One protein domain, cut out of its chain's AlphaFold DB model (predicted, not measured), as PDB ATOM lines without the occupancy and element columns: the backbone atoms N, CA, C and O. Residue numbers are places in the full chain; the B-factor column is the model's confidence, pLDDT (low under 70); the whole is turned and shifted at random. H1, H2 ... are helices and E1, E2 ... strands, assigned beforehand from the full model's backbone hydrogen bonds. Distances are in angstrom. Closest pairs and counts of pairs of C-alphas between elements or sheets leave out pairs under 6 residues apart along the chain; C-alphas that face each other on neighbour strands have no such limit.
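Overview. This is residues 79 to 125 and 273 to 283 of the 283 residues of the protein "NET domain-containing protein" of Hordeum vulgare subsp. vulgare (UniProt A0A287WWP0). Two helices, H1 and the longer H2, run side by side in opposite directions, with a small two-stranded parallel sheet, E1 and E2, beside H1. The 58 printed residues hold H1, E1, H2 and E2 in that order, class mixed; the whole is only just loose, close to compact, radius of gyration of the C-alphas 12.8 A, spans 36 by 32 by 21 A.

Arrangement. Start at H1, residues 79 to 87; H2, residues 107 to 125, touches it with residues 109 to 117 alone, closest at the C-alphas of Val 79 and Leu 116, 6.8 A, at a shallow tilt of 8 degrees, opposite ways. In both, every O i to N i+4 pair is within hydrogen-bond range. E1, residues 97 to 101, is parallel to E2, residues 273 to 277; see N 98 and O 273, 3.0 A, within hydrogen-bond range.

Along the chain. Find C-alpha 79 at (94.050, 82.081, 113.500); H1 runs 12.0 A, E1 13.0 A, H2 26.6 A, and E2 12.9 A to C-alpha 277 at (77.740, 88.357, 114.580).

Size, cuts and confidence. Residues 126 to 272 are not printed, with 23.4 A between C-alphas 125 and 273. Confidence is under 70 at 88 to 96, 125, 273 to 274 and 278 to 283.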
ATOM      1  N   VAL A  79      95.060  81.223 112.858       89.81
ATOM      2  CA  VAL A  79      94.050  82.081 113.500       89.81
ATOM      3  C   VAL A  79      92.656  81.490 113.275       89.81
ATOM      4  O   VAL A  79      91.856  81.435 114.204       89.81
ATOM      5  N   VAL A  80      92.375  80.972 112.073       87.25
ATOM      6  CA  VAL A  80      91.116  80.264 111.774       87.25
ATOM      7  C   VAL A  80      90.960  79.003 112.634       87.25
ATOM      8  O   VAL A  80      89.871  78.762 113.152       87.25
ATOM      9  N   GLU A  81      92.023  78.213 112.829       88.19
ATOM     10  CA  GLU A  81      91.995  77.034 113.708       88.19
ATOM     11  C   GLU A  81      91.746  77.425 115.170       88.19
ATOM     12  O   GLU A  81      90.906  76.807 115.828       88.19
ATOM     13  N   PHE A  82      92.430  78.466 115.665       90.69
ATOM     14  CA  PHE A  82      92.212  79.008 117.007       90.69
ATOM     15  C   PHE A  82      90.746  79.407 117.207       90.69
ATOM     16  O   PHE A  82      90.087  78.903 118.116       90.69
ATOM     17  N   ILE A  83      90.198  80.229 116.306       88.38
ATOM     18  CA  ILE A  83      88.798  80.656 116.370       88.38
ATOM     19  C   ILE A  83      87.863  79.439 116.328       88.38
ATOM     20  O   ILE A  83      86.979  79.341 117.176       88.38
ATOM     21  N   LYS A  84      88.065  78.472 115.413       85.56
ATOM     22  CA  LYS A  84      87.201  77.278 115.343       85.56
ATOM     23  C   LYS A  84      87.199  76.511 116.672       85.56
ATOM     24  O   LYS A  84      86.129  76.131 117.132       85.56
ATOM     25  N   ARG A  85      88.367  76.329 117.299       86.44
ATOM     26  CA  ARG A  85      88.525  75.602 118.573       86.44
ATOM     27  C   ARG A  85      87.842  76.279 119.768       86.44
ATOM     28  O   ARG A  85      87.535  75.583 120.729       86.44
ATOM     29  N   HIS A  86      87.614  77.592 119.718       84.62
ATOM     30  CA  HIS A  86      87.025  78.356 120.826       84.62
ATOM     31  C   HIS A  86      85.587  78.842 120.580       84.62
ATOM     32  O   HIS A  86      84.889  79.133 121.547       84.62
ATOM     33  N   VAL A  87      85.125  78.914 119.325       77.12
ATOM     34  CA  VAL A  87      83.762  79.365 118.970       77.12
ATOM     35  C   VAL A  87      82.786  78.200 118.757       77.12
ATOM     36  O   VAL A  87      81.621  78.316 119.130       77.12
ATOM     37  N   ASN A  88      83.239  77.080 118.179       66.12
ATOM     38  CA  ASN A  88      82.372  75.978 117.748       66.12
ATOM     39  C   ASN A  88      82.764  74.653 118.431       66.12
ATOM     40  O   ASN A  88      83.568  73.901 117.882       66.12
ATOM     41  N   ASP A  89      82.146  74.333 119.575       61.72
ATOM     42  CA  ASP A  89      82.322  73.031 120.262       61.72
ATOM     43  C   ASP A  89      81.729  71.851 119.452       61.72
ATOM     44  O   ASP A  89      82.223  70.731 119.530       61.72
ATOM     45  N   ASP A  90      80.713  72.115 118.612       54.91
ATOM     46  CA  ASP A  90      79.891  71.082 117.949       54.91
ATOM     47  C   ASP A  90      79.884  71.106 116.399       54.91
ATOM     48  O   ASP A  90      79.263  70.233 115.784       54.91
ATOM     49  N   ASN A  91      80.520  72.074 115.717       56.66
ATOM     50  CA  ASN A  91      80.347  72.221 114.256       56.66
ATOM     51  C   ASN A  91      81.433  71.529 113.404       56.66
ATOM     52  O   ASN A  91      82.376  72.142 112.883       56.66
ATOM     53  N   ASP A  92      81.261  70.217 113.244       53.44
ATOM     54  CA  ASP A  92      82.024  69.356 112.337       53.44
ATOM     55  C   ASP A  92      81.208  68.922 111.100       53.44
ATOM     56  O   ASP A  92      80.932  67.738 110.908       53.44
ATOM     57  N   ALA A  93      80.876  69.869 110.212       54.31
ATOM     58  CA  ALA A  93      80.661  69.588 108.782       54.31
ATOM     59  C   ALA A  93      80.692  70.861 107.910       54.31
ATOM     60  O   ALA A  93      79.847  71.731 108.067       54.31
ATOM     61  N   ASP A  94      81.610  70.913 106.938       56.91
ATOM     62  CA  ASP A  94      81.503  71.634 105.650       56.91
ATOM     63  C   ASP A  94      80.973  73.091 105.572       56.91
ATOM     64  O   ASP A  94      80.680  73.571 104.473       56.91
ATOM     65  N   GLU A  95      80.920  73.860 106.664       59.50
ATOM     66  CA  GLU A  95      80.660  75.299 106.564       59.50
ATOM     67  C   GLU A  95      81.887  76.059 106.018       59.50
ATOM     68  O   GLU A  95      82.869  76.341 106.705       59.50
ATOM     69  N   ASP A  96      81.806  76.418 104.731       65.94
ATOM     70  CA  ASP A  96      82.700  77.368 104.044       65.94
ATOM     71  C   ASP A  96      82.603  78.806 104.632       65.94
ATOM     72  O   ASP A  96      83.309  79.713 104.178       65.94
ATOM     73  N   GLU A  97      81.744  79.025 105.637       74.00
ATOM     74  CA  GLU A  97      81.481  80.302 106.304       74.00
ATOM     75  C   GLU A  97      81.720  80.206 107.823       74.00
ATOM     76  O   GLU A  97      80.982  79.543 108.546       74.00
ATOM     77  N   LEU A  98      82.759  80.885 108.320       76.25
ATOM     78  CA  LEU A  98      83.089  80.921 109.748       76.25
ATOM     79  C   LEU A  98      82.218  81.969 110.447       76.25
ATOM     80  O   LEU A  98      82.447  83.167 110.270       76.25
ATOM     81  N   THR A  99      81.243  81.541 111.248       83.12
ATOM     82  CA  THR A  99      80.468  82.464 112.090       83.12
ATOM     83  C   THR A  99      81.175  82.701 113.425       83.12
ATOM     84  O   THR A  99      81.411  81.748 114.154       83.12
ATOM     85  N   ILE A 100      81.457  83.960 113.780       86.12
ATOM     86  CA  ILE A 100      82.036  84.336 115.085       86.12
ATOM     87  C   ILE A 100      81.024  85.145 115.897       86.12
ATOM     88  O   ILE A 100      80.512  86.151 115.403       86.12
ATOM     89  N   ASP A 101      80.786  84.743 117.145       86.50
ATOM     90  CA  ASP A 101      80.081  85.531 118.161       86.50
ATOM     91  C   ASP A 101      81.101  86.040 119.195       86.50
ATOM     92  O   ASP A 101      81.692  85.263 119.946       86.50
ATOM     93  N   MET A 102      81.325  87.357 119.223       88.94
ATOM     94  CA  MET A 102      82.284  87.986 120.143       88.94
ATOM     95  C   MET A 102      81.810  87.985 121.600       88.94
ATOM     96  O   MET A 102      82.613  88.158 122.517       88.94
ATOM     97  N   ASN A 103      80.513  87.818 121.837       88.00
ATOM     98  CA  ASN A 103      79.899  87.834 123.156       88.00
ATOM     99  C   ASN A 103      79.820  86.425 123.767       88.00
ATOM    100  O   ASN A 103      79.725  86.315 124.988       88.00
ATOM    101  N   ALA A 104      79.940  85.373 122.950       88.06
ATOM    102  CA  ALA A 104      80.111  83.987 123.398       88.06
ATOM    103  C   ALA A 104      81.552  83.650 123.842       88.06
ATOM    104  O   ALA A 104      81.743  82.771 124.683       88.06
ATOM    105  N   LEU A 105      82.560  84.340 123.295       88.06
ATOM    106  CA  LEU A 105      83.970  84.168 123.661       88.06
ATOM    107  C   LEU A 105      84.288  84.736 125.056       88.06
ATOM    108  O   LEU A 105      83.769  85.787 125.443       88.06
ATOM    109  N   SER A 106      85.182  84.066 125.793       91.00
ATOM    110  CA  SER A 106      85.694  84.571 127.073       91.00
ATOM    111  C   SER A 106      86.734  85.671 126.862       91.00
ATOM    112  O   SER A 106      87.433  85.681 125.846       91.00
ATOM    113  N   ASP A 107      86.882  86.558 127.850       91.81
ATOM    114  CA  ASP A 107      87.867  87.646 127.819       91.81
ATOM    115  C   ASP A 107      89.279  87.138 127.478       91.81
ATOM    116  O   ASP A 107      89.894  87.638 126.540       91.81
ATOM    117  N   ASP A 108      89.747  86.070 128.134       91.94
ATOM    118  CA  ASP A 108      91.060  85.461 127.861       91.94
ATOM    119  C   ASP A 108      91.237  85.073 126.380       91.94
ATOM    120  O   ASP A 108      92.263  85.378 125.768       91.94
ATOM    121  N   THR A 109      90.218  84.448 125.771       92.44
ATOM    122  CA  THR A 109      90.264  84.054 124.350       92.44
ATOM    123  C   THR A 109      90.211  85.248 123.400       92.44
ATOM    124  O   THR A 109      90.768  85.177 122.306       92.44
ATOM    125  N   LEU A 110      89.591  86.358 123.812       93.25
ATOM    126  CA  LEU A 110      89.556  87.604 123.045       93.25
ATOM    127  C   LEU A 110      90.919  88.312 123.060       93.25
ATOM    128  O   LEU A 110      91.365  88.763 122.007       93.25
ATOM    129  N   PHE A 111      91.625  88.341 124.196       93.75
ATOM    130  CA  PHE A 111      92.998  88.867 124.259       93.75
ATOM    131  C   PHE A 111      94.009  87.984 123.526       93.75
ATOM    132  O   PHE A 111      94.930  88.496 122.889       93.75
ATOM    133  N   GLU A 112      93.852  86.659 123.574       94.38
ATOM    134  CA  GLU A 112      94.694  85.763 122.777       94.38
ATOM    135  C   GLU A 112      94.441  85.961 121.273       94.38
ATOM    136  O   GLU A 112      95.396  86.076 120.503       94.38
ATOM    137  N   LEU A 113      93.181  86.130 120.859       93.44
ATOM    138  CA  LEU A 113      92.818  86.477 119.483       93.44
ATOM    139  C   LEU A 113      93.387  87.838 119.049       93.44
ATOM    140  O   LEU A 113      93.962  87.929 117.966       93.44
ATOM    141  N   GLU A 114      93.285  88.877 119.885       93.06
ATOM    142  CA  GLU A 114      93.902  90.194 119.652       93.06
ATOM    143  C   GLU A 114      95.407  90.062 119.396       93.06
ATOM    144  O   GLU A 114      95.915  90.519 118.368       93.06
ATOM    145  N   LYS A 115      96.099  89.337 120.279       93.81
ATOM    146  CA  LYS A 115      97.537  89.089 120.191       93.81
ATOM    147  C   LYS A 115      97.931  88.307 118.936       93.81
ATOM    148  O   LYS A 115      98.935  88.647 118.314       93.81
ATOM    149  N   LEU A 116      97.160  87.295 118.531       93.56
ATOM    150  CA  LEU A 116      97.405  86.552 117.287       93.56
ATOM    151  C   LEU A 116      97.325  87.469 116.054       93.56
ATOM    152  O   LEU A 116      98.118  87.327 115.122       93.56
ATOM    153  N   LEU A 117      96.400  88.435 116.052       91.38
ATOM    154  CA  LEU A 117      96.276  89.420 114.975       91.38
ATOM    155  C   LEU A 117      97.389  90.476 115.014       91.38
ATOM    156  O   LEU A 117      97.870  90.868 113.952       91.38
ATOM    157  N   ASP A 118      97.840  90.895 116.198       92.06
ATOM    158  CA  ASP A 118      99.005  91.779 116.364       92.06
ATOM    159  C   ASP A 118     100.314  91.116 115.928       92.06
ATOM    160  O   ASP A 118     101.145  91.745 115.270       92.06
ATOM    161  N   ASP A 119     100.501  89.837 116.256       91.25
ATOM    162  CA  ASP A 119     101.648  89.048 115.812       91.25
ATOM    163  C   ASP A 119     101.638  88.883 114.281       91.25
ATOM    164  O   ASP A 119     102.682  89.058 113.643       91.25
ATOM    165  N   TYR A 120     100.469  88.636 113.674       88.56
ATOM    166  CA  TYR A 120     100.304  88.606 112.216       88.56
ATOM    167  C   TYR A 120     100.640  89.959 111.576       88.56
ATOM    168  O   TYR A 120     101.470  90.017 110.666       88.56
ATOM    169  N   ASP A 121     100.065  91.056 112.076       88.44
ATOM    170  CA  ASP A 121     100.331  92.403 111.564       88.44
ATOM    171  C   ASP A 121     101.802  92.796 111.698       88.44
ATOM    172  O   ASP A 121     102.374  93.317 110.741       88.44
ATOM    173  N   ARG A 122     102.458  92.492 112.824       87.62
ATOM    174  CA  ARG A 122     103.892  92.759 113.010       87.62
ATOM    175  C   ARG A 122     104.741  92.025 111.970       87.62
ATOM    176  O   ARG A 122     105.673  92.611 111.417       87.62
ATOM    177  N   VAL A 123     104.411  90.768 111.664       80.81
ATOM    178  CA  VAL A 123     105.099  89.988 110.623       80.81
ATOM    179  C   VAL A 123     104.836  90.572 109.230       80.81
ATOM    180  O   VAL A 123     105.790  90.787 108.484       80.81
ATOM    181  N   ASN A 124     103.590  90.906 108.885       74.81
ATOM    182  CA  ASN A 124     103.253  91.464 107.568       74.81
ATOM    183  C   ASN A 124     103.850  92.857 107.338       74.81
ATOM    184  O   ASN A 124     104.373  93.139 106.260       74.81
ATOM    185  N   GLN A 125     103.790  93.727 108.350       67.38
ATOM    186  CA  GLN A 125     104.318  95.089 108.280       67.38
ATOM    187  C   GLN A 125     105.842  95.094 108.142       67.38
ATOM    188  O   GLN A 125     106.359  95.942 107.427       67.38
ATOM    189  N   MET A 273      84.511  82.748 103.722       56.06
ATOM    190  CA  MET A 273      84.056  84.036 104.238       56.06
ATOM    191  C   MET A 273      83.878  83.907 105.749       56.06
ATOM    192  O   MET A 273      83.473  82.863 106.245       56.06
ATOM    193  N   CYS A 274      84.240  84.944 106.496       60.09
ATOM    194  CA  CYS A 274      84.012  84.989 107.934       60.09
ATOM    195  C   CYS A 274      82.866  85.966 108.193       60.09
ATOM    196  O   CYS A 274      82.982  87.145 107.854       60.09
ATOM    197  N   LEU A 275      81.776  85.482 108.781       70.56
ATOM    198  CA  LEU A 275      80.623  86.289 109.156       70.56
ATOM    199  C   LEU A 275      80.693  86.566 110.656       70.56
ATOM    200  O   LEU A 275      80.666  85.645 111.466       70.56
ATOM    201  N   ILE A 276      80.788  87.831 111.054       73.50
ATOM    202  CA  ILE A 276      80.915  88.169 112.476       73.50
ATOM    203  C   ILE A 276      79.594  88.725 112.984       73.50
ATOM    204  O   ILE A 276      79.131  89.781 112.551       73.50
ATOM    205  N   LYS A 277      78.976  87.983 113.903       70.50
ATOM    206  CA  LYS A 277      77.740  88.357 114.580       70.50
ATOM    207  C   LYS A 277      78.101  89.217 115.783       70.50
ATOM    208  O   LYS A 277      78.347  88.717 116.873       70.50
ATOM    209  N   ASN A 278      78.113  90.529 115.573       55.69
ATOM    210  CA  ASN A 278      78.035  91.474 116.680       55.69
ATOM    211  C   ASN A 278      76.591  91.433 117.205       55.69
ATOM    212  O   ASN A 278      75.695  91.980 116.557       55.69
ATOM    213  N   THR A 279      76.339  90.762 118.332       51.88
ATOM    214  CA  THR A 279      75.036  90.873 119.001       51.88
ATOM    215  C   THR A 279      74.835  92.317 119.440       51.88
ATOM    216  O   THR A 279      75.732  92.901 120.041       51.88
ATOM    217  N   GLU A 280      73.680  92.886 119.095       43.28
ATOM    218  CA  GLU A 280      73.339  94.305 119.242       43.28
ATOM    219  C   GLU A 280      73.701  94.865 120.630       43.28
ATOM    220  O   GLU A 280      73.027  94.592 121.624       43.28
ATOM    221  N   LEU A 281      74.776  95.657 120.690       47.28
ATOM    222  CA  LEU A 281      75.140  96.419 121.882       47.28
ATOM    223  C   LEU A 281      74.163  97.599 122.021       47.28
ATOM    224  O   LEU A 281      74.039  98.385 121.076       47.28
ATOM    225  N   PRO A 282      73.462  97.749 123.159       43.44
ATOM    226  CA  PRO A 282      72.547  98.862 123.359       43.44
ATOM    227  C   PRO A 282      73.323 100.178 123.528       43.44
ATOM    228  O   PRO A 282      74.117 100.316 124.458       43.44
ATOM    229  N   PHE A 283      73.061 101.131 122.629       39.84
ATOM    230  CA  PHE A 283      73.500 102.532 122.721       39.84
ATOM    231  C   PHE A 283      72.741 103.318 123.808       39.84
ATOM    232  O   PHE A 283      71.533 103.045 124.003       39.84
TER     233      PHE A 283